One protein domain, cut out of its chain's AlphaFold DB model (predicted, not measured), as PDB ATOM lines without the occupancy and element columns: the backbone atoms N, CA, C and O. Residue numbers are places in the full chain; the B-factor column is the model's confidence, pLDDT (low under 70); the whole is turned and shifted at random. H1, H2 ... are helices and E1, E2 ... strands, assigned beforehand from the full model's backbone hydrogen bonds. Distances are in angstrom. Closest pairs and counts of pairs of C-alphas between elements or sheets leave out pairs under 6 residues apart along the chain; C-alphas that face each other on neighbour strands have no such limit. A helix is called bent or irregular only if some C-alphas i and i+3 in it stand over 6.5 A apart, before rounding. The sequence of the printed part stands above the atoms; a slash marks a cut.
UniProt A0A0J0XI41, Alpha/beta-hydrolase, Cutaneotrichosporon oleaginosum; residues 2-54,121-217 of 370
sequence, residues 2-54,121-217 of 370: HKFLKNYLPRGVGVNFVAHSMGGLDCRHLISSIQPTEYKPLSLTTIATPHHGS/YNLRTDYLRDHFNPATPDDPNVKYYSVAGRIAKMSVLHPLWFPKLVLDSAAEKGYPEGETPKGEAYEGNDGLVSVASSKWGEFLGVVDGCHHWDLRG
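Overview. This is residues 2 to 54 and 121 to 217 of the 370 residues of the protein "Alpha/beta-hydrolase" of Cutaneotrichosporon oleaginosum (UniProt A0A0J0XI41). A wall of four parallel strands has H2 and the short H5 over one face, with no named helix over the other, while H1 lies off the sheet on the E1 side, close to Tyr 39 at the start of E2, and H4 lies beyond the last residues of E3. H3 lies near H2, off the sheet, and an unnamed stretch, residues 173 to 194, leads from H4 back to H5. The 150 printed residues hold five named helices and four named strands, in the order H1 E1 H2 E2 H3 E3 H4 H5 E4; the sheet's order is E1 E2 E3 E4, all parallel, and the class is mixed. The whole is compact, with a radius of gyration of the C-alphas of 16.2 A, yet elongated, with spans of 49 by 32 by 26 A.

Arrangement. H1, residues 2 to 8, is not on the sheet, but only just, with 4 pairs of C-alphas within 10 A. H2, residues 23 to 34, is on the sheet at a height of 9.3 A, making two layers, a helix on one face of a sheet. It lies over E1, residues 13 to 20, and E2, residues 39 to 47, and runs along the strands, at 12 degrees to E1 on the local plane; the closest C-alphas of H2 and E2 are those of Gly 24 and Thr 46, 5.3 A apart. E1, H2 and E2 form a strand-helix-strand unit, two parallel neighbour strands with a helix between, with a right-handed crossover. N 17 and O 43 are 2.8 A apart, within hydrogen-bond range. E2 bends by 63 degrees at residue 42. H3, residues 125 to 135, is near H2, with 10 pairs of C-alphas within 10 A. Between E2 and E3, residues 143 to 150, N 145 and O 44 are 2.8 A apart; between E3 and E4, residues 202 to 208, N 204 and O 146 are 2.8 A apart. H4, residues 161 to 172, is not on the sheet and touches no helix. H5, residues 195 to 198, is on the sheet's same face as H2, at a height of 8.0 A; the closest C-alphas of H5 and E3 are those of Ser 198 and Ala 148, 5.3 A apart. E3, H4, H5 and E4 form a second such unit, also right-handed. Every O i to N i+4 pair is within hydrogen-bond range in H1, H2 and H4, but 4 of 7 in H3; H5 is too short for such a pair.

Along the chain. H1 begins at C-alpha 2 (112.851, -31.303, 42.425). From first to last C-alpha E1 measures 22.3 A, E2 22.5 A, E3 23.8 A, E4 18.5 A, H2 14.9 A, H3 14.6 A and H4 16.4 A. H3 is irregular, but only just: C-alphas 130 and 133 are 7.0 A apart. E4 ends at C-alpha 208 (127.414, -20.626, 69.467).

Size, cuts and confidence. The C-alphas of Arg 11 and Gly 183, the two farthest apart, are 50.2 A apart. Residues 55 to 120 are not printed, and C-alphas 54 and 121 are 10.4 A apart across the cut. The link from H4 to H5 is long, 22 residues. Confidence is under 70 at residues 177 to 179, 183 to 184 and 217.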
ATOM      1  N   HIS A   2     113.514 -30.014  42.732       87.69
ATOM      2  CA  HIS A   2     112.851 -31.303  42.425       87.69
ATOM      3  C   HIS A   2     113.149 -31.860  41.016       87.69
ATOM      4  O   HIS A   2     113.580 -33.000  40.884       87.69
ATOM      5  N   LYS A   3     113.010 -31.030  39.969       89.38
ATOM      6  CA  LYS A   3     113.319 -31.424  38.580       89.38
ATOM      7  C   LYS A   3     114.750 -31.951  38.405       89.38
ATOM      8  O   LYS A   3     114.964 -32.878  37.637       89.38
ATOM      9  N   PHE A   4     115.715 -31.365  39.114       88.94
ATOM     10  CA  PHE A   4     117.107 -31.811  39.082       88.94
ATOM     11  C   PHE A   4     117.256 -33.181  39.752       88.94
ATOM     12  O   PHE A   4     117.780 -34.103  39.137       88.94
ATOM     13  N   LEU A   5     116.714 -33.342  40.965       89.12
ATOM     14  CA  LEU A   5     116.776 -34.603  41.714       89.12
ATOM     15  C   LEU A   5     116.118 -35.756  40.950       89.12
ATOM     16  O   LEU A   5     116.686 -36.838  40.873       89.12
ATOM     17  N   LYS A   6     114.970 -35.497  40.318       88.69
ATOM     18  CA  LYS A   6     114.253 -36.463  39.478       88.69
ATOM     19  C   LYS A   6     115.088 -36.992  38.306       88.69
ATOM     20  O   LYS A   6     114.942 -38.151  37.936       88.69
ATOM     21  N   ASN A   7     115.922 -36.143  37.708       89.81
ATOM     22  CA  ASN A   7     116.722 -36.508  36.539       89.81
ATOM     23  C   ASN A   7     118.083 -37.100  36.917       89.81
ATOM     24  O   ASN A   7     118.647 -37.865  36.141       89.81
ATOM     25  N   TYR A   8     118.622 -36.714  38.074       90.81
ATOM     26  CA  TYR A   8     119.966 -37.092  38.499       90.81
ATOM     27  C   TYR A   8     119.986 -38.366  39.352       90.81
ATOM     28  O   TYR A   8     120.917 -39.161  39.248       90.81
ATOM     29  N   LEU A   9     118.976 -38.572  40.202       90.50
ATOM     30  CA  LEU A   9     118.943 -39.715  41.108       90.50
ATOM     31  C   LEU A   9     118.346 -40.959  40.432       90.50
ATOM     32  O   LEU A   9     117.338 -40.858  39.727       90.50
ATOM     33  N   PRO A  10     118.905 -42.156  40.690       88.12
ATOM     34  CA  PRO A  10     118.258 -43.406  40.321       88.12
ATOM     35  C   PRO A  10     116.886 -43.545  40.996       88.12
ATOM     36  O   PRO A  10     116.682 -43.095  42.127       88.12
ATOM     37  N   ARG A  11     115.940 -44.203  40.315       87.50
ATOM     38  CA  ARG A  11     114.577 -44.375  40.838       87.50
ATOM     39  C   ARG A  11     114.567 -45.216  42.118       87.50
ATOM     40  O   ARG A  11     115.208 -46.260  42.180       87.50
ATOM     41  N   GLY A  12     113.789 -44.780  43.106       87.19
ATOM     42  CA  GLY A  12     113.586 -45.468  44.383       87.19
ATOM     43  C   GLY A  12     114.677 -45.224  45.429       87.19
ATOM     44  O   GLY A  12     114.616 -45.810  46.508       87.19
ATOM     45  N   VAL A  13     115.662 -44.364  45.149       93.12
ATOM     46  CA  VAL A  13     116.738 -44.053  46.101       93.12
ATOM     47  C   VAL A  13     116.210 -43.220  47.269       93.12
ATOM     48  O   VAL A  13     115.416 -42.294  47.092       93.12
ATOM     49  N   GLY A  14     116.664 -43.559  48.478       93.69
ATOM     50  CA  GLY A  14     116.413 -42.784  49.687       93.69
ATOM     51  C   GLY A  14     117.311 -41.548  49.769       93.69
ATOM     52  O   GLY A  14     118.515 -41.650  49.541       93.69
ATOM     53  N   VAL A  15     116.749 -40.388  50.106       94.81
ATOM     54  CA  VAL A  15     117.456 -39.099  50.126       94.81
ATOM     55  C   VAL A  15     117.377 -38.465  51.509       94.81
ATOM     56  O   VAL A  15     116.291 -38.314  52.067       94.81
ATOM     57  N   ASN A  16     118.530 -38.060  52.039       96.00
ATOM     58  CA  ASN A  16     118.633 -37.243  53.244       96.00
ATOM     59  C   ASN A  16     118.936 -35.802  52.829       96.00
ATOM     60  O   ASN A  16     119.930 -35.550  52.148       96.00
ATOM     61  N   PHE A  17     118.073 -34.871  53.215       95.81
ATOM     62  CA  PHE A  17     118.224 -33.457  52.915       95.81
ATOM     63  C   PHE A  17     118.983 -32.757  54.037       95.81
ATOM     64  O   PHE A  17     118.667 -32.935  55.211       95.81
ATOM     65  N   VAL A  18     119.949 -31.922  53.664       95.25
ATOM     66  CA  VAL A  18     120.568 -30.937  54.553       95.25
ATOM     67  C   VAL A  18     120.369 -29.584  53.901       95.25
ATOM     68  O   VAL A  18     120.773 -29.387  52.754       95.25
ATOM     69  N   ALA A  19     119.694 -28.680  54.596       94.12
ATOM     70  CA  ALA A  19     119.238 -27.432  54.014       94.12
ATOM     71  C   ALA A  19     119.541 -26.247  54.930       94.12
ATOM     72  O   ALA A  19     119.279 -26.291  56.129       94.12
ATOM     73  N   HIS A  20     120.082 -25.179  54.350       93.44
ATOM     74  CA  HIS A  20     120.413 -23.938  55.048       93.44
ATOM     75  C   HIS A  20     119.360 -22.866  54.768       93.44
ATOM     76  O   HIS A  20     118.892 -22.744  53.630       93.44
ATOM     77  N   SER A  21     119.027 -22.061  55.780       92.94
ATOM     78  CA  SER A  21     118.170 -20.880  55.632       92.94
ATOM     79  C   SER A  21     116.835 -21.224  54.950       92.94
ATOM     80  O   SER A  21     116.212 -22.235  55.286       92.94
ATOM     81  N   MET A  22     116.392 -20.433  53.971       91.75
ATOM     82  CA  MET A  22     115.168 -20.669  53.194       91.75
ATOM     83  C   MET A  22     115.101 -22.060  52.536       91.75
ATOM     84  O   MET A  22     114.009 -22.604  52.381       91.75
ATOM     85  N   GLY A  23     116.239 -22.692  52.227       91.50
ATOM     86  CA  GLY A  23     116.259 -24.020  51.605       91.50
ATOM     87  C   GLY A  23     115.576 -25.103  52.450       91.50
ATOM     88  O   GLY A  23     115.092 -26.097  51.905       91.50
ATOM     89  N   GLY A  24     115.502 -24.925  53.776       95.00
ATOM     90  CA  GLY A  24     114.765 -25.840  54.651       95.00
ATOM     91  C   GLY A  24     113.253 -25.779  54.427       95.00
ATOM     92  O   GLY A  24     112.593 -26.818  54.435       95.00
ATOM     93  N   LEU A  25     112.714 -24.591  54.139       95.25
ATOM     94  CA  LEU A  25     111.309 -24.408  53.760       95.25
ATOM     95  C   LEU A  25     111.040 -25.042  52.393       95.25
ATOM     96  O   LEU A  25     110.081 -25.797  52.246       95.25
ATOM     97  N   ASP A  26     111.934 -24.841  51.423       93.81
ATOM     98  CA  ASP A  26     111.817 -25.472  50.102       93.81
ATOM     99  C   ASP A  26     111.781 -27.003  50.201       93.81
ATOM    100  O   ASP A  26     111.011 -27.663  49.498       93.81
ATOM    101  N   CYS A  27     112.592 -27.588  51.089       95.69
ATOM    102  CA  CYS A  27     112.582 -29.028  51.334       95.69
ATOM    103  C   CYS A  27     111.286 -29.486  52.008       95.69
ATOM    104  O   CYS A  27     110.722 -30.494  51.585       95.69
ATOM    105  N   ARG A  28     110.772 -28.748  53.003       96.81
ATOM    106  CA  ARG A  28     109.471 -29.052  53.625       96.81
ATOM    107  C   ARG A  28     108.341 -29.012  52.597       96.81
ATOM    108  O   ARG A  28     107.564 -29.961  52.521       96.81
ATOM    109  N   HIS A  29     108.305 -27.985  51.749       95.12
ATOM    110  CA  HIS A  29     107.332 -27.874  50.662       95.12
ATOM    111  C   HIS A  29     107.463 -29.022  49.652       95.12
ATOM    112  O   HIS A  29     106.470 -29.611  49.228       95.12
ATOM    113  N   LEU A  30     108.694 -29.395  49.294       95.00
ATOM    114  CA  LEU A  30     108.948 -30.534  48.416       95.00
ATOM    115  C   LEU A  30     108.428 -31.847  49.014       95.00
ATOM    116  O   LEU A  30     107.832 -32.645  48.297       95.00
ATOM    117  N   ILE A  31     108.655 -32.076  50.306       96.00
ATOM    118  CA  ILE A  31     108.217 -33.301  50.982       96.00
ATOM    119  C   ILE A  31     106.690 -33.331  51.087       96.00
ATOM    120  O   ILE A  31     106.083 -34.325  50.705       96.00
ATOM    121  N   SER A  32     106.070 -32.240  51.537       95.06
ATOM    122  CA  SER A  32     104.641 -32.210  51.861       95.06
ATOM    123  C   SER A  32     103.735 -32.006  50.643       95.06
ATOM    124  O   SER A  32     102.721 -32.687  50.504       95.06
ATOM    125  N   SER A  33     104.092 -31.088  49.737       93.19
ATOM    126  CA  SER A  33     103.226 -30.675  48.624       93.19
ATOM    127  C   SER A  33     103.572 -31.353  47.300       93.19
ATOM    128  O   SER A  33     102.669 -31.690  46.540       93.19
ATOM    129  N   ILE A  34     104.862 -31.547  46.995       93.06
ATOM    130  CA  ILE A  34     105.276 -32.198  45.738       93.06
ATOM    131  C   ILE A  34     105.189 -33.722  45.856       93.06
ATOM    132  O   ILE A  34     104.815 -34.367  44.881       93.06
ATOM    133  N   GLN A  35     105.531 -34.283  47.024       93.19
ATOM    134  CA  GLN A  35     105.486 -35.723  47.311       93.19
ATOM    135  C   GLN A  35     106.149 -36.559  46.195       93.19
ATOM    136  O   GLN A  35     105.476 -37.283  45.456       93.19
ATOM    137  N   PRO A  36     107.477 -36.425  46.011       91.38
ATOM    138  CA  PRO A  36     108.187 -37.079  44.916       91.38
ATOM    139  C   PRO A  36     108.008 -38.602  44.959       91.38
ATOM    140  O   PRO A  36     108.103 -39.223  46.015       91.38
ATOM    141  N   THR A  37     107.798 -39.211  43.789       91.31
ATOM    142  CA  THR A  37     107.647 -40.675  43.652       91.31
ATOM    143  C   THR A  37     108.911 -41.335  43.109       91.31
ATOM    144  O   THR A  37     109.117 -42.537  43.267       91.31
ATOM    145  N   GLU A  38     109.787 -40.554  42.477       91.75
ATOM    146  CA  GLU A  38     111.017 -41.034  41.860       91.75
ATOM    147  C   GLU A  38     112.127 -41.297  42.878       91.75
ATOM    148  O   GLU A  38     112.980 -42.144  42.638       91.75
ATOM    149  N   TYR A  39     112.112 -40.612  44.015       93.25
ATOM    150  CA  TYR A  39     113.030 -40.818  45.130       93.25
ATOM    151  C   TYR A  39     112.261 -40.660  46.438       93.25
ATOM    152  O   TYR A  39     111.241 -39.975  46.483       93.25
ATOM    153  N   LYS A  40     112.760 -41.279  47.507       94.69
ATOM    154  CA  LYS A  40     112.097 -41.285  48.810       94.69
ATOM    155  C   LYS A  40     112.836 -40.369  49.789       94.69
ATOM    156  O   LYS A  40     113.954 -40.704  50.177       94.69
ATOM    157  N   PRO A  41     112.253 -39.245  50.227       96.12
ATOM    158  CA  PRO A  41     112.781 -38.496  51.363       96.12
ATOM    159  C   PRO A  41     112.859 -39.397  52.606       96.12
ATOM    160  O   PRO A  41     111.901 -40.096  52.926       96.12
ATOM    161  N   LEU A  42     114.009 -39.416  53.275       97.12
ATOM    162  CA  LEU A  42     114.240 -40.184  54.506       97.12
ATOM    163  C   LEU A  42     114.410 -39.268  55.717       97.12
ATOM    164  O   LEU A  42     113.888 -39.549  56.795       97.12
ATOM    165  N   SER A  43     115.136 -38.166  55.542       97.62
ATOM    166  CA  SER A  43     115.299 -37.148  56.574       97.62
ATOM    167  C   SER A  43     115.480 -35.756  55.981       97.62
ATOM    168  O   SER A  43     115.883 -35.613  54.825       97.62
ATOM    169  N   LEU A  44     115.191 -34.741  56.788       98.00
ATOM    170  CA  LEU A  44     115.491 -33.340  56.541       98.00
ATOM    171  C   LEU A  44     116.170 -32.762  57.781       98.00
ATOM    172  O   LEU A  44     115.567 -32.704  58.846       98.00
ATOM    173  N   THR A  45     117.412 -32.315  57.622       97.50
ATOM    174  CA  THR A  45     118.142 -31.526  58.615       97.50
ATOM    175  C   THR A  45     118.186 -30.077  58.161       97.50
ATOM    176  O   THR A  45     118.730 -29.776  57.095       97.50
ATOM    177  N   THR A  46     117.617 -29.175  58.950       97.50
ATOM    178  CA  THR A  46     117.641 -27.737  58.684       97.50
ATOM    179  C   THR A  46     118.698 -27.030  59.522       97.50
ATOM    180  O   THR A  46     118.943 -27.380  60.675       97.50
ATOM    181  N   ILE A  47     119.355 -26.038  58.925       95.06
ATOM    182  CA  ILE A  47     120.414 -25.242  59.547       95.06
ATOM    183  C   ILE A  47     120.029 -23.771  59.407       95.06
ATOM    184  O   ILE A  47     120.006 -23.238  58.294       95.06
ATOM    185  N   ALA A  48     119.722 -23.121  60.531       94.19
ATOM    186  CA  ALA A  48     119.273 -21.728  60.584       94.19
ATOM    187  C   ALA A  48     118.085 -21.420  59.651       94.19
ATOM    188  O   ALA A  48     118.001 -20.357  59.038       94.19
ATOM    189  N   THR A  49     117.167 -22.371  59.487       96.38
ATOM    190  CA  THR A  49     115.973 -22.168  58.663       96.38
ATOM    191  C   THR A  49     114.926 -21.370  59.435       96.38
ATOM    192  O   THR A  49     114.570 -21.779  60.533       96.38
ATOM    193  N   PRO A  50     114.366 -20.284  58.878       95.25
ATOM    194  CA  PRO A  50     113.307 -19.526  59.540       95.25
ATOM    195  C   PRO A  50     111.965 -20.268  59.444       95.25
ATOM    196  O   PRO A  50     111.134 -19.929  58.609       95.25
ATOM    197  N   HIS A  51     111.726 -21.294  60.266       95.88
ATOM    198  CA  HIS A  51     110.476 -22.070  60.239       95.88
ATOM    199  C   HIS A  51     109.254 -21.275  60.710       95.88
ATOM    200  O   HIS A  51     108.137 -21.553  60.270       95.88
ATOM    201  N   HIS A  52     109.476 -20.273  61.557       93.25
ATOM    202  CA  HIS A  52     108.459 -19.329  62.032       93.25
ATOM    203  C   HIS A  52     108.689 -17.914  61.477       93.25
ATOM    204  O   HIS A  52     108.132 -16.942  61.967       93.25
ATOM    205  N   GLY A  53     109.531 -17.787  60.450       91.69
ATOM    206  CA  GLY A  53     109.854 -16.519  59.804       91.69
ATOM    207  C   GLY A  53     110.893 -15.695  60.533       91.69
ATOM    208  O   GLY A  53     111.551 -16.153  61.470       91.69
ATOM    209  N   SER A  54     111.099 -14.482  60.039       91.25
ATOM    210  CA  SER A  54     112.070 -13.554  60.599       91.25
ATOM    211  C   SER A  54     111.431 -12.186  60.829       91.25
ATOM    212  O   SER A  54     110.940 -11.588  59.870       91.25
ATOM    213  N   TYR A 121     108.815 -12.593  50.605       75.69
ATOM    214  CA  TYR A 121     107.494 -12.635  51.251       75.69
ATOM    215  C   TYR A 121     107.283 -13.941  52.027       75.69
ATOM    216  O   TYR A 121     106.696 -13.944  53.107       75.69
ATOM    217  N   ASN A 122     107.845 -15.044  51.528       84.25
ATOM    218  CA  ASN A 122     107.673 -16.359  52.137       84.25
ATOM    219  C   ASN A 122     108.431 -16.516  53.466       84.25
ATOM    220  O   ASN A 122     108.319 -17.557  54.105       84.25
ATOM    221  N   LEU A 123     109.223 -15.515  53.863       88.94
ATOM    222  CA  LEU A 123     109.993 -15.510  55.107       88.94
ATOM    223  C   LEU A 123     109.357 -14.652  56.204       88.94
ATOM    224  O   LEU A 123     109.920 -14.551  57.298       88.94
ATOM    225  N   ARG A 124     108.208 -14.026  55.926       88.44
ATOM    226  CA  ARG A 124     107.463 -13.291  56.946       88.44
ATOM    227  C   ARG A 124     106.905 -14.233  57.997       88.44
ATOM    228  O   ARG A 124     106.517 -15.366  57.690       88.44
ATOM    229  N   THR A 125     106.851 -13.747  59.230       89.69
ATOM    230  CA  THR A 125     106.362 -14.542  60.363       89.69
ATOM    231  C   THR A 125     104.899 -14.932  60.168       89.69
ATOM    232  O   THR A 125     104.527 -16.089  60.354       89.69
ATOM    233  N   ASP A 126     104.079 -14.006  59.671       87.50
ATOM    234  CA  ASP A 126     102.657 -14.235  59.437       87.50
ATOM    235  C   ASP A 126     102.380 -15.198  58.278       87.50
ATOM    236  O   ASP A 126     101.580 -16.118  58.424       87.50
ATOM    237  N   TYR A 127     103.087 -15.069  57.153       89.44
ATOM    238  CA  TYR A 127     102.966 -16.011  56.042       89.44
ATOM    239  C   TYR A 127     103.311 -17.432  56.490       89.44
ATOM    240  O   TYR A 127     102.601 -18.388  56.160       89.44
ATOM    241  N   LEU A 128     104.391 -17.582  57.261       92.25
ATOM    242  CA  LEU A 128     104.833 -18.894  57.708       92.25
ATOM    243  C   LEU A 128     103.884 -19.508  58.733       92.25
ATOM    244  O   LEU A 128     103.560 -20.690  58.611       92.25
ATOM    245  N   ARG A 129     103.381 -18.717  59.686       90.62
ATOM    246  CA  ARG A 129     102.395 -19.164  60.677       90.62
ATOM    247  C   ARG A 129     101.040 -19.490  60.052       90.62
ATOM    248  O   ARG A 129     100.504 -20.564  60.306       90.62
ATOM    249  N   ASP A 130     100.484 -18.569  59.272       90.31
ATOM    250  CA  ASP A 130      99.067 -18.596  58.895       90.31
ATOM    251  C   ASP A 130      98.827 -19.334  57.569       90.31
ATOM    252  O   ASP A 130      97.719 -19.812  57.318       90.31
ATOM    253  N   HIS A 131      99.854 -19.465  56.720       90.56
ATOM    254  CA  HIS A 131      99.722 -20.095  55.407       90.56
ATOM    255  C   HIS A 131     100.651 -21.294  55.211       90.56
ATOM    256  O   HIS A 131     100.176 -22.405  54.979       90.56
ATOM    257  N   PHE A 132     101.967 -21.105  55.320       93.88
ATOM    258  CA  PHE A 132     102.932 -22.136  54.936       93.88
ATOM    259  C   PHE A 132     102.925 -23.347  55.872       93.88
ATOM    260  O   PHE A 132     102.819 -24.473  55.388       93.88
ATOM    261  N   ASN A 133     103.039 -23.146  57.190       95.75
ATOM    262  CA  ASN A 133     103.105 -24.245  58.157       95.75
ATOM    263  C   ASN A 133     101.816 -25.088  58.167       95.75
ATOM    264  O   ASN A 133     101.940 -26.311  58.098       95.75
ATOM    265  N   PRO A 134     100.601 -24.499  58.147       95.31
ATOM    266  CA  PRO A 134      99.364 -25.265  57.998       95.31
ATOM    267  C   PRO A 134      99.264 -26.018  56.665       95.31
ATOM    268  O   PRO A 134      98.740 -27.128  56.626       95.31
ATOM    269  N   ALA A 135      99.772 -25.438  55.571       94.00
ATOM    270  CA  ALA A 135      99.757 -26.064  54.246       94.00
ATOM    271  C   ALA A 135     100.882 -27.093  54.027       94.00
ATOM    272  O   ALA A 135     100.849 -27.831  53.043       94.00
ATOM    273  N   THR A 136     101.868 -27.146  54.928       95.94
ATOM    274  CA  THR A 136     103.076 -27.975  54.801       95.94
ATOM    275  C   THR A 136     103.276 -28.839  56.053       95.94
ATOM    276  O   THR A 136     104.268 -28.652  56.774       95.94
ATOM    277  N   PRO A 137     102.339 -29.766  56.348       96.06
ATOM    278  CA  PRO A 137     102.484 -30.709  57.453       96.06
ATOM    279  C   PRO A 137     103.652 -31.673  57.222       96.06
ATOM    280  O   PRO A 137     103.992 -31.998  56.078       96.06
ATOM    281  N   ASP A 138     104.238 -32.144  58.321       96.88
ATOM    282  CA  ASP A 138     105.329 -33.116  58.307       96.88
ATOM    283  C   ASP A 138     104.833 -34.511  57.878       96.88
ATOM    284  O   ASP A 138     103.752 -34.958  58.270       96.88
ATOM    285  N   ASP A 139     105.635 -35.218  57.076       96.38
ATOM    286  CA  ASP A 139     105.370 -36.610  56.699       96.38
ATOM    287  C   ASP A 139     105.829 -37.543  57.836       96.38
ATOM    288  O   ASP A 139     107.004 -37.505  58.209       96.38
ATOM    289  N   PRO A 140     104.961 -38.426  58.370       95.81
ATOM    290  CA  PRO A 140     105.315 -39.320  59.476       95.81
ATOM    291  C   PRO A 140     106.446 -40.311  59.152       95.81
ATOM    292  O   PRO A 140     107.013 -40.915  60.062       95.81
ATOM    293  N   ASN A 141     106.776 -40.513  57.875       95.44
ATOM    294  CA  ASN A 141     107.845 -41.410  57.434       95.44
ATOM    295  C   ASN A 141     109.201 -40.711  57.274       95.44
ATOM    296  O   ASN A 141     110.193 -41.386  56.977       95.44
ATOM    297  N   VAL A 142     109.253 -39.387  57.432       97.44
ATOM    298  CA  VAL A 142     110.463 -38.577  57.276       97.44
ATOM    299  C   VAL A 142     110.913 -38.081  58.643       97.44
ATOM    300  O   VAL A 142     110.114 -37.635  59.461       97.44
ATOM    301  N   LYS A 143     112.219 -38.156  58.908       98.00
ATOM    302  CA  LYS A 143     112.795 -37.613  60.143       98.00
ATOM    303  C   LYS A 143     113.163 -36.146  59.964       98.00
ATOM    304  O   LYS A 143     113.870 -35.813  59.017       98.00
ATOM    305  N   TYR A 144     112.736 -35.295  60.886       98.31
ATOM    306  CA  TYR A 144     113.010 -33.861  60.846       98.31
ATOM    307  C   TYR A 144     113.953 -33.477  61.978       98.31
ATOM    308  O   TYR A 144     113.663 -33.759  63.138       98.31
ATOM    309  N   TYR A 145     115.048 -32.816  61.623       98.12
ATOM    310  CA  TYR A 145     116.061 -32.313  62.539       98.12
ATOM    311  C   TYR A 145     116.294 -30.827  62.295       98.12
ATOM    312  O   TYR A 145     116.248 -30.381  61.147       98.12
ATOM    313  N   SER A 146     116.614 -30.077  63.345       97.19
ATOM    314  CA  SER A 146     116.960 -28.658  63.222       97.19
ATOM    315  C   SER A 146     118.162 -28.258  64.072       97.19
ATOM    316  O   SER A 146     118.351 -28.737  65.192       97.19
ATOM    317  N   VAL A 147     118.970 -27.351  63.524       95.25
ATOM    318  CA  VAL A 147     120.132 -26.728  64.164       95.25
ATOM    319  C   VAL A 147     120.006 -25.215  64.028       95.25
ATOM    320  O   VAL A 147     119.763 -24.698  62.934       95.25
ATOM    321  N   ALA A 148     120.197 -24.493  65.129       94.50
ATOM    322  CA  ALA A 148     120.185 -23.033  65.141       94.50
ATOM    323  C   ALA A 148     121.606 -22.458  65.219       94.50
ATOM    324  O   ALA A 148     122.504 -23.084  65.778       94.50
ATOM    325  N   GLY A 149     121.800 -21.246  64.701       90.12
ATOM    326  CA  GLY A 149     122.984 -20.431  64.983       90.12
ATOM    327  C   GLY A 149     122.705 -19.390  66.051       90.12
ATOM    328  O   GLY A 149     121.561 -18.960  66.231       90.12
ATOM    329  N   ARG A 150     123.760 -18.942  66.726       92.12
ATOM    330  CA  ARG A 150     123.690 -17.789  67.616       92.12
ATOM    331  C   ARG A 150     124.987 -17.007  67.622       92.12
ATOM    332  O   ARG A 150     126.057 -17.561  67.861       92.12
ATOM    333  N   ILE A 151     124.862 -15.689  67.510       89.12
ATOM    334  CA  ILE A 151     125.966 -14.760  67.716       89.12
ATOM    335  C   ILE A 151     125.595 -13.710  68.768       89.12
ATOM    336  O   ILE A 151     124.609 -12.988  68.642       89.12
ATOM    337  N   ALA A 152     126.393 -13.630  69.835       82.19
ATOM    338  CA  ALA A 152     126.153 -12.678  70.921       82.19
ATOM    339  C   ALA A 152     126.541 -11.249  70.515       82.19
ATOM    340  O   ALA A 152     125.767 -10.313  70.703       82.19
ATOM    341  N   LYS A 153     127.731 -11.088  69.925       78.81
ATOM    342  CA  LYS A 153     128.297  -9.790  69.548       78.81
ATOM    343  C   LYS A 153     128.645  -9.768  68.076       78.81
ATOM    344  O   LYS A 153     129.273 -10.692  67.574       78.81
ATOM    345  N   MET A 154     128.272  -8.687  67.410       78.75
ATOM    346  CA  MET A 154     128.562  -8.471  66.003       78.75
ATOM    347  C   MET A 154     129.032  -7.035  65.812       78.75
ATOM    348  O   MET A 154     128.419  -6.116  66.350       78.75
ATOM    349  N   SER A 155     130.132  -6.851  65.078       74.75
ATOM    350  CA  SER A 155     130.668  -5.514  64.806       74.75
ATOM    351  C   SER A 155     129.665  -4.698  63.999       74.75
ATOM    352  O   SER A 155     129.045  -5.228  63.079       74.75
ATOM    353  N   VAL A 156     129.578  -3.398  64.280       73.06
ATOM    354  CA  VAL A 156     128.701  -2.446  63.567       73.06
ATOM    355  C   VAL A 156     128.959  -2.373  62.058       73.06
ATOM    356  O   VAL A 156     128.100  -1.954  61.291       73.06
ATOM    357  N   LEU A 157     130.152  -2.783  61.619       71.56
ATOM    358  CA  LEU A 157     130.532  -2.824  60.205       71.56
ATOM    359  C   LEU A 157     130.077  -4.107  59.502       71.56
ATOM    360  O   LEU A 157     130.206  -4.209  58.283       71.56
ATOM    361  N   HIS A 158     129.596  -5.100  60.252       73.62
ATOM    362  CA  HIS A 158     129.172  -6.359  59.671       73.62
ATOM    363  C   HIS A 158     127.835  -6.178  58.928       73.62
ATOM    364  O   HIS A 158     126.893  -5.629  59.497       73.62
ATOM    365  N   PRO A 159     127.697  -6.706  57.700       77.56
ATOM    366  CA  PRO A 159     126.454  -6.709  56.922       77.56
ATOM    367  C   PRO A 159     125.185  -7.125  57.676       77.56
ATOM    368  O   PRO A 159     124.108  -6.591  57.418       77.56
ATOM    369  N   LEU A 160     125.317  -8.082  58.597       82.75
ATOM    370  CA  LEU A 160     124.211  -8.616  59.397       82.75
ATOM    371  C   LEU A 160     123.981  -7.858  60.713       82.75
ATOM    372  O   LEU A 160     123.056  -8.200  61.443       82.75
ATOM    373  N   TRP A 161     124.775  -6.828  61.025       83.75
ATOM    374  CA  TRP A 161     124.613  -6.047  62.254       83.75
ATOM    375  C   TRP A 161     123.240  -5.387  62.342       83.75
ATOM    376  O   TRP A 161     122.541  -5.556  63.338       83.75
ATOM    377  N   PHE A 162     122.821  -4.700  61.279       83.19
ATOM    378  CA  PHE A 162     121.513  -4.051  61.251       83.19
ATOM    379  C   PHE A 162     120.351  -5.062  61.342       83.19
ATOM    380  O   PHE A 162     119.487  -4.887  62.199       83.19
ATOM    381  N   PRO A 163     120.332  -6.158  60.558       87.06
ATOM    382  CA  PRO A 163     119.355  -7.225  60.755       87.06
ATOM    383  C   PRO A 163     119.314  -7.789  62.186       87.06
ATOM    384  O   PRO A 163     118.235  -7.914  62.765       87.06
ATOM    385  N   LYS A 164     120.473  -8.030  62.812       87.25
ATOM    386  CA  LYS A 164     120.554  -8.473  64.213       87.25
ATOM    387  C   LYS A 164     119.942  -7.457  65.170       87.25
ATOM    388  O   LYS A 164     119.258  -7.850  66.106       87.25
ATOM    389  N   LEU A 165     120.195  -6.164  64.961       85.25
ATOM    390  CA  LEU A 165     119.592  -5.090  65.753       85.25
ATOM    391  C   LEU A 165     118.064  -5.156  65.692       85.25
ATOM    392  O   LEU A 165     117.412  -5.109  66.730       85.25
ATOM    393  N   VAL A 166     117.500  -5.350  64.498       86.62
ATOM    394  CA  VAL A 166     116.051  -5.517  64.321       86.62
ATOM    395  C   VAL A 166     115.535  -6.753  65.063       86.62
ATOM    396  O   VAL A 166     114.516  -6.661  65.741       86.62
ATOM    397  N   LEU A 167     116.236  -7.891  64.990       88.50
ATOM    398  CA  LEU A 167     115.845  -9.111  65.709       88.50
ATOM    399  C   LEU A 167     115.936  -8.962  67.232       88.50
ATOM    400  O   LEU A 167     115.063  -9.462  67.939       88.50
ATOM    401  N   ASP A 168     116.976  -8.304  67.737       87.19
ATOM    402  CA  ASP A 168     117.150  -8.066  69.171       87.19
ATOM    403  C   ASP A 168     116.045  -7.136  69.691       87.19
ATOM    404  O   ASP A 168     115.385  -7.467  70.675       87.19
ATOM    405  N   SER A 169     115.762  -6.032  68.993       84.75
ATOM    406  CA  SER A 169     114.657  -5.132  69.350       84.75
ATOM    407  C   SER A 169     113.292  -5.816  69.250       84.75
ATOM    408  O   SER A 169     112.428  -5.587  70.096       84.75
ATOM    409  N   ALA A 170     113.092  -6.691  68.259       84.25
ATOM    410  CA  ALA A 170     111.888  -7.511  68.172       84.25
ATOM    411  C   ALA A 170     111.742  -8.416  69.401       84.25
ATOM    412  O   ALA A 170     110.665  -8.493  69.987       84.25
ATOM    413  N   ALA A 171     112.829  -9.058  69.828       85.00
ATOM    414  CA  ALA A 171     112.832  -9.968  70.965       85.00
ATOM    415  C   ALA A 171     112.629  -9.271  72.314       85.00
ATOM    416  O   ALA A 171     111.869  -9.767  73.146       85.00
ATOM    417  N   GLU A 172     113.233  -8.100  72.521       82.31
ATOM    418  CA  GLU A 172     113.023  -7.278  73.721       82.31
ATOM    419  C   GLU A 172     111.542  -6.928  73.909       82.31
ATOM    420  O   GLU A 172     111.019  -6.940  75.026       82.31
ATOM    421  N   LYS A 173     110.831  -6.704  72.802       79.44
ATOM    422  CA  LYS A 173     109.384  -6.453  72.810       79.44
ATOM    423  C   LYS A 173     108.539  -7.720  72.674       79.44
ATOM    424  O   LYS A 173     107.318  -7.662  72.819       79.44
ATOM    425  N   GLY A 174     109.196  -8.866  72.481       77.94
ATOM    426  CA  GLY A 174     108.663 -10.194  72.160       77.94
ATOM    427  C   GLY A 174     107.651 -10.173  71.035       77.94
ATOM    428  O   GLY A 174     106.505 -10.579  71.214       77.94
ATOM    429  N   TYR A 175     108.109  -9.674  69.897       77.81
ATOM    430  CA  TYR A 175     107.466  -9.797  68.607       77.81
ATOM    431  C   TYR A 175     108.136 -10.914  67.781       77.81
ATOM    432  O   TYR A 175     109.368 -10.932  67.710       77.81
ATOM    433  N   PRO A 176     107.361 -11.766  67.082       71.06
ATOM    434  CA  PRO A 176     105.903 -11.890  67.159       71.06
ATOM    435  C   PRO A 176     105.421 -12.345  68.544       71.06
ATOM    436  O   PRO A 176     106.109 -13.092  69.248       71.06
ATOM    437  N   GLU A 177     104.252 -11.840  68.944       68.75
ATOM    438  CA  GLU A 177     103.670 -12.076  70.266       68.75
ATOM    439  C   GLU A 177     103.403 -13.570  70.490       68.75
ATOM    440  O   GLU A 177     102.844 -14.249  69.634       68.75
ATOM    441  N   GLY A 178     103.834 -14.098  71.639       66.69
ATOM    442  CA  GLY A 178     103.645 -15.505  72.016       66.69
ATOM    443  C   GLY A 178     104.628 -16.497  71.380       66.69
ATOM    444  O   GLY A 178     104.838 -17.569  71.940       66.69
ATOM    445  N   GLU A 179     105.276 -16.138  70.274       68.94
ATOM    446  CA  GLU A 179     106.270 -16.982  69.590       68.94
ATOM    447  C   GLU A 179     107.708 -16.636  69.984       68.94
ATOM    448  O   GLU A 179     108.575 -17.510  70.013       68.94
ATOM    449  N   THR A 180     107.971 -15.365  70.307       71.75
ATOM    450  CA  THR A 180     109.312 -14.910  70.688       71.75
ATOM    451  C   THR A 180     109.455 -14.834  72.209       71.75
ATOM    452  O   THR A 180     108.773 -14.022  72.845       71.75
ATOM    453  N   PRO A 181     110.348 -15.640  72.815       70.62
ATOM    454  CA  PRO A 181     110.609 -15.576  74.248       70.62
ATOM    455  C   PRO A 181     111.179 -14.209  74.657       70.62
ATOM    456  O   PRO A 181     112.113 -13.713  74.027       70.62
ATOM    457  N   LYS A 182     110.629 -13.615  75.726       71.62
ATOM    458  CA  LYS A 182     111.067 -12.322  76.287       71.62
ATOM    459  C   LYS A 182     112.055 -12.516  77.442       71.62
ATOM    460  O   LYS A 182     111.954 -13.484  78.197       71.62
ATOM    461  N   GLY A 183     112.941 -11.540  77.639       69.38
ATOM    462  CA  GLY A 183     113.825 -11.472  78.809       69.38
ATOM    463  C   GLY A 183     114.811 -12.640  78.881       69.38
ATOM    464  O   GLY A 183     115.426 -12.992  77.881       69.38
ATOM    465  N   GLU A 184     114.948 -13.258  80.056       64.50
ATOM    466  CA  GLU A 184     115.890 -14.368  80.296       64.50
ATOM    467  C   GLU A 184     115.607 -15.620  79.450       64.50
ATOM    468  O   GLU A 184     116.490 -16.454  79.266       64.50
ATOM    469  N   ALA A 185     114.393 -15.747  78.909       75.56
ATOM    470  CA  ALA A 185     114.029 -16.843  78.019       75.56
ATOM    471  C   ALA A 185     114.506 -16.624  76.571       75.56
ATOM    472  O   ALA A 185     114.400 -17.540  75.754       75.56
ATOM    473  N   TYR A 186     115.002 -15.429  76.226       82.00
ATOM    474  CA  TYR A 186     115.476 -15.135  74.880       82.00
ATOM    475  C   TYR A 186     116.782 -15.869  74.578       82.00
ATOM    476  O   TYR A 186     117.836 -15.593  75.147       82.00
ATOM    477  N   GLU A 187     116.718 -16.794  73.626       85.50
ATOM    478  CA  GLU A 187     117.851 -17.656  73.301       85.50
ATOM    479  C   GLU A 187     118.857 -17.013  72.346       85.50
ATOM    480  O   GLU A 187     119.947 -17.556  72.211       85.50
ATOM    481  N   GLY A 188     118.540 -15.877  71.717       89.75
ATOM    482  CA  GLY A 188     119.402 -15.189  70.752       89.75
ATOM    483  C   GLY A 188     119.021 -15.419  69.286       89.75
ATOM    484  O   GLY A 188     117.985 -16.003  68.954       89.75
ATOM    485  N   ASN A 189     119.874 -14.926  68.390       93.06
ATOM    486  CA  ASN A 189     119.737 -15.062  66.942       93.06
ATOM    487  C   ASN A 189     121.110 -15.100  66.257       93.06
ATOM    488  O   ASN A 189     122.132 -14.768  66.863       93.06
ATOM    489  N   ASP A 190     121.125 -15.495  64.990       90.50
ATOM    490  CA  ASP A 190     122.327 -15.586  64.152       90.50
ATOM    491  C   ASP A 190     122.555 -14.345  63.264       90.50
ATOM    492  O   ASP A 190     123.408 -14.344  62.375       90.50
ATOM    493  N   GLY A 191     121.791 -13.278  63.488       87.75
ATOM    494  CA  GLY A 191     121.782 -12.063  62.686       87.75
ATOM    495  C   GLY A 191     120.650 -11.984  61.667       87.75
ATOM    496  O   GLY A 191     120.334 -10.881  61.249       87.75
ATOM    497  N   LEU A 192     119.996 -13.084  61.286       90.50
ATOM    498  CA  LEU A 192     118.834 -13.054  60.378       90.50
ATOM    499  C   LEU A 192     117.646 -13.853  60.899       90.50
ATOM    500  O   LEU A 192     116.501 -13.512  60.601       90.50
ATOM    501  N   VAL A 193     117.902 -14.910  61.661       92.62
ATOM    502  CA  VAL A 193     116.897 -15.847  62.147       92.62
ATOM    503  C   VAL A 193     117.086 -16.041  63.648       92.62
ATOM    504  O   VAL A 193     118.198 -16.232  64.145       92.62
ATOM    505  N   SER A 194     115.985 -15.971  64.396       93.62
ATOM    506  CA  SER A 194     116.004 -16.264  65.827       93.62
ATOM    507  C   SER A 194     116.180 -17.762  66.075       93.62
ATOM    508  O   SER A 194     115.754 -18.603  65.277       93.62
ATOM    509  N   VAL A 195     116.766 -18.117  67.220       93.56
ATOM    510  CA  VAL A 195     116.874 -19.524  67.637       93.56
ATOM    511  C   VAL A 195     115.483 -20.164  67.733       93.56
ATOM    512  O   VAL A 195     115.296 -21.280  67.257       93.56
ATOM    513  N   ALA A 196     114.487 -19.434  68.248       92.44
ATOM    514  CA  ALA A 196     113.099 -19.894  68.327       92.44
ATOM    515  C   ALA A 196     112.493 -20.209  66.946       92.44
ATOM    516  O   ALA A 196     111.846 -21.240  66.772       92.44
ATOM    517  N   SER A 197     112.751 -19.368  65.939       94.25
ATOM    518  CA  SER A 197     112.296 -19.621  64.566       94.25
ATOM    519  C   SER A 197     113.043 -20.778  63.897       94.25
ATOM    520  O   SER A 197     112.485 -21.454  63.040       94.25
ATOM    521  N   SER A 198     114.278 -21.055  64.319       95.25
ATOM    522  CA  SER A 198     115.086 -22.159  63.783       95.25
ATOM    523  C   SER A 198     114.655 -23.543  64.268       95.25
ATOM    524  O   SER A 198     115.035 -24.542  63.661       95.25
ATOM    525  N   LYS A 199     113.877 -23.629  65.350       95.56
ATOM    526  CA  LYS A 199     113.440 -24.899  65.942       95.56
ATOM    527  C   LYS A 199     112.322 -25.544  65.119       95.56
ATOM    528  O   LYS A 199     111.257 -24.957  64.945       95.56
ATOM    529  N   TRP A 200     112.549 -26.777  64.668       96.19
ATOM    530  CA  TRP A 200     111.547 -27.631  64.019       96.19
ATOM    531  C   TRP A 200     111.889 -29.117  64.164       96.19
ATOM    532  O   TRP A 200     113.063 -29.491  64.117       96.19
ATOM    533  N   GLY A 201     110.878 -29.975  64.300       96.12
ATOM    534  CA  GLY A 201     111.091 -31.406  64.520       96.12
ATOM    535  C   GLY A 201     111.952 -31.681  65.759       96.12
ATOM    536  O   GLY A 201     111.772 -31.062  66.808       96.12
ATOM    537  N   GLU A 202     112.904 -32.604  65.638       97.50
ATOM    538  CA  GLU A 202     113.898 -32.872  66.675       97.50
ATOM    539  C   GLU A 202     114.990 -31.790  66.659       97.50
ATOM    540  O   GLU A 202     115.831 -31.719  65.758       97.50
ATOM    541  N   PHE A 203     114.974 -30.920  67.666       97.19
ATOM    542  CA  PHE A 203     115.965 -29.858  67.799       97.19
ATOM    543  C   PHE A 203     117.285 -30.399  68.360       97.19
ATOM    544  O   PHE A 203     117.340 -30.854  69.502       97.19
ATOM    545  N   LEU A 204     118.353 -30.316  67.563       94.50
ATOM    546  CA  LEU A 204     119.668 -30.870  67.893       94.50
ATOM    547  C   LEU A 204     120.531 -29.922  68.736       94.50
ATOM    548  O   LEU A 204     121.424 -30.381  69.447       94.50
ATOM    549  N   GLY A 205     120.286 -28.612  68.661       93.06
ATOM    550  CA  GLY A 205     120.991 -27.621  69.469       93.06
ATOM    551  C   GLY A 205     121.327 -26.324  68.738       93.06
ATOM    552  O   GLY A 205     120.867 -26.055  67.624       93.06
ATOM    553  N   VAL A 206     122.140 -25.508  69.409       93.25
ATOM    554  CA  VAL A 206     122.583 -24.188  68.949       93.25
ATOM    555  C   VAL A 206     124.093 -24.212  68.727       93.25
ATOM    556  O   VAL A 206     124.838 -24.671  69.590       93.25
ATOM    557  N   VAL A 207     124.544 -23.687  67.592       90.56
ATOM    558  CA  VAL A 207     125.957 -23.416  67.317       90.56
ATOM    559  C   VAL A 207     126.270 -21.994  67.768       90.56
ATOM    560  O   VAL A 207     125.833 -21.015  67.154       90.56
ATOM    561  N   ASP A 208     127.007 -21.894  68.869       89.06
ATOM    562  CA  ASP A 208     127.414 -20.626  69.467       89.06
ATOM    563  C   ASP A 208     128.580 -19.965  68.728       89.06
ATOM    564  O   ASP A 208     129.522 -20.624  68.295       89.06
ATOM    565  N   GLY A 209     128.538 -18.634  68.644       83.62
ATOM    566  CA  GLY A 209     129.597 -17.822  68.045       83.62
ATOM    567  C   GLY A 209     129.562 -17.758  66.518       83.62
ATOM    568  O   GLY A 209     130.490 -17.212  65.932       83.62
ATOM    569  N   CYS A 210     128.504 -18.271  65.885       83.94
ATOM    570  CA  CYS A 210     128.352 -18.285  64.432       83.94
ATOM    571  C   CYS A 210     127.192 -17.387  64.001       83.94
ATOM    572  O   CYS A 210     126.069 -17.522  64.499       83.94
ATOM    573  N   HIS A 211     127.449 -16.493  63.046       86.88
ATOM    574  CA  HIS A 211     126.379 -15.761  62.370       86.88
ATOM    575  C   HIS A 211     125.795 -16.580  61.210       86.88
ATOM    576  O   HIS A 211     126.374 -17.570  60.763       86.88
ATOM    577  N   HIS A 212     124.664 -16.139  60.660       89.00
ATOM    578  CA  HIS A 212     123.878 -16.872  59.662       89.00
ATOM    579  C   HIS A 212     124.694 -17.361  58.454       89.00
ATOM    580  O   HIS A 212     124.431 -18.430  57.902       89.00
ATOM    581  N   TRP A 213     125.695 -16.577  58.034       85.19
ATOM    582  CA  TRP A 213     126.580 -16.921  56.918       85.19
ATOM    583  C   TRP A 213     127.727 -17.873  57.277       85.19
ATOM    584  O   TRP A 213     128.194 -18.571  56.383       85.19
ATOM    585  N   ASP A 214     128.136 -17.968  58.545       82.69
ATOM    586  CA  ASP A 214     129.200 -18.891  58.971       82.69
ATOM    587  C   ASP A 214     128.725 -20.338  58.880       82.69
ATOM    588  O   ASP A 214     129.474 -21.240  58.517       82.69
ATOM    589  N   LEU A 215     127.431 -20.551  59.134       80.06
ATOM    590  CA  LEU A 215     126.781 -21.858  59.067       80.06
ATOM    591  C   LEU A 215     126.764 -22.472  57.660       80.06
ATOM    592  O   LEU A 215     126.458 -23.654  57.514       80.06
ATOM    593  N   ARG A 216     127.092 -21.692  56.623       76.31
ATOM    594  CA  ARG A 216     127.273 -22.187  55.253       76.31
ATOM    595  C   ARG A 216     128.656 -22.833  55.035       76.31
ATOM    596  O   ARG A 216     128.815 -23.563  54.059       76.31
ATOM    597  N   GLY A 217     129.627 -22.607  55.925       64.25
ATOM    598  CA  GLY A 217     131.035 -22.996  55.762       64.25
ATOM    599  C   GLY A 217     131.895 -21.887  55.138       64.25
ATOM    600  O   GLY A 217     131.361 -20.931  54.573       64.25
TER     601      GLY A 217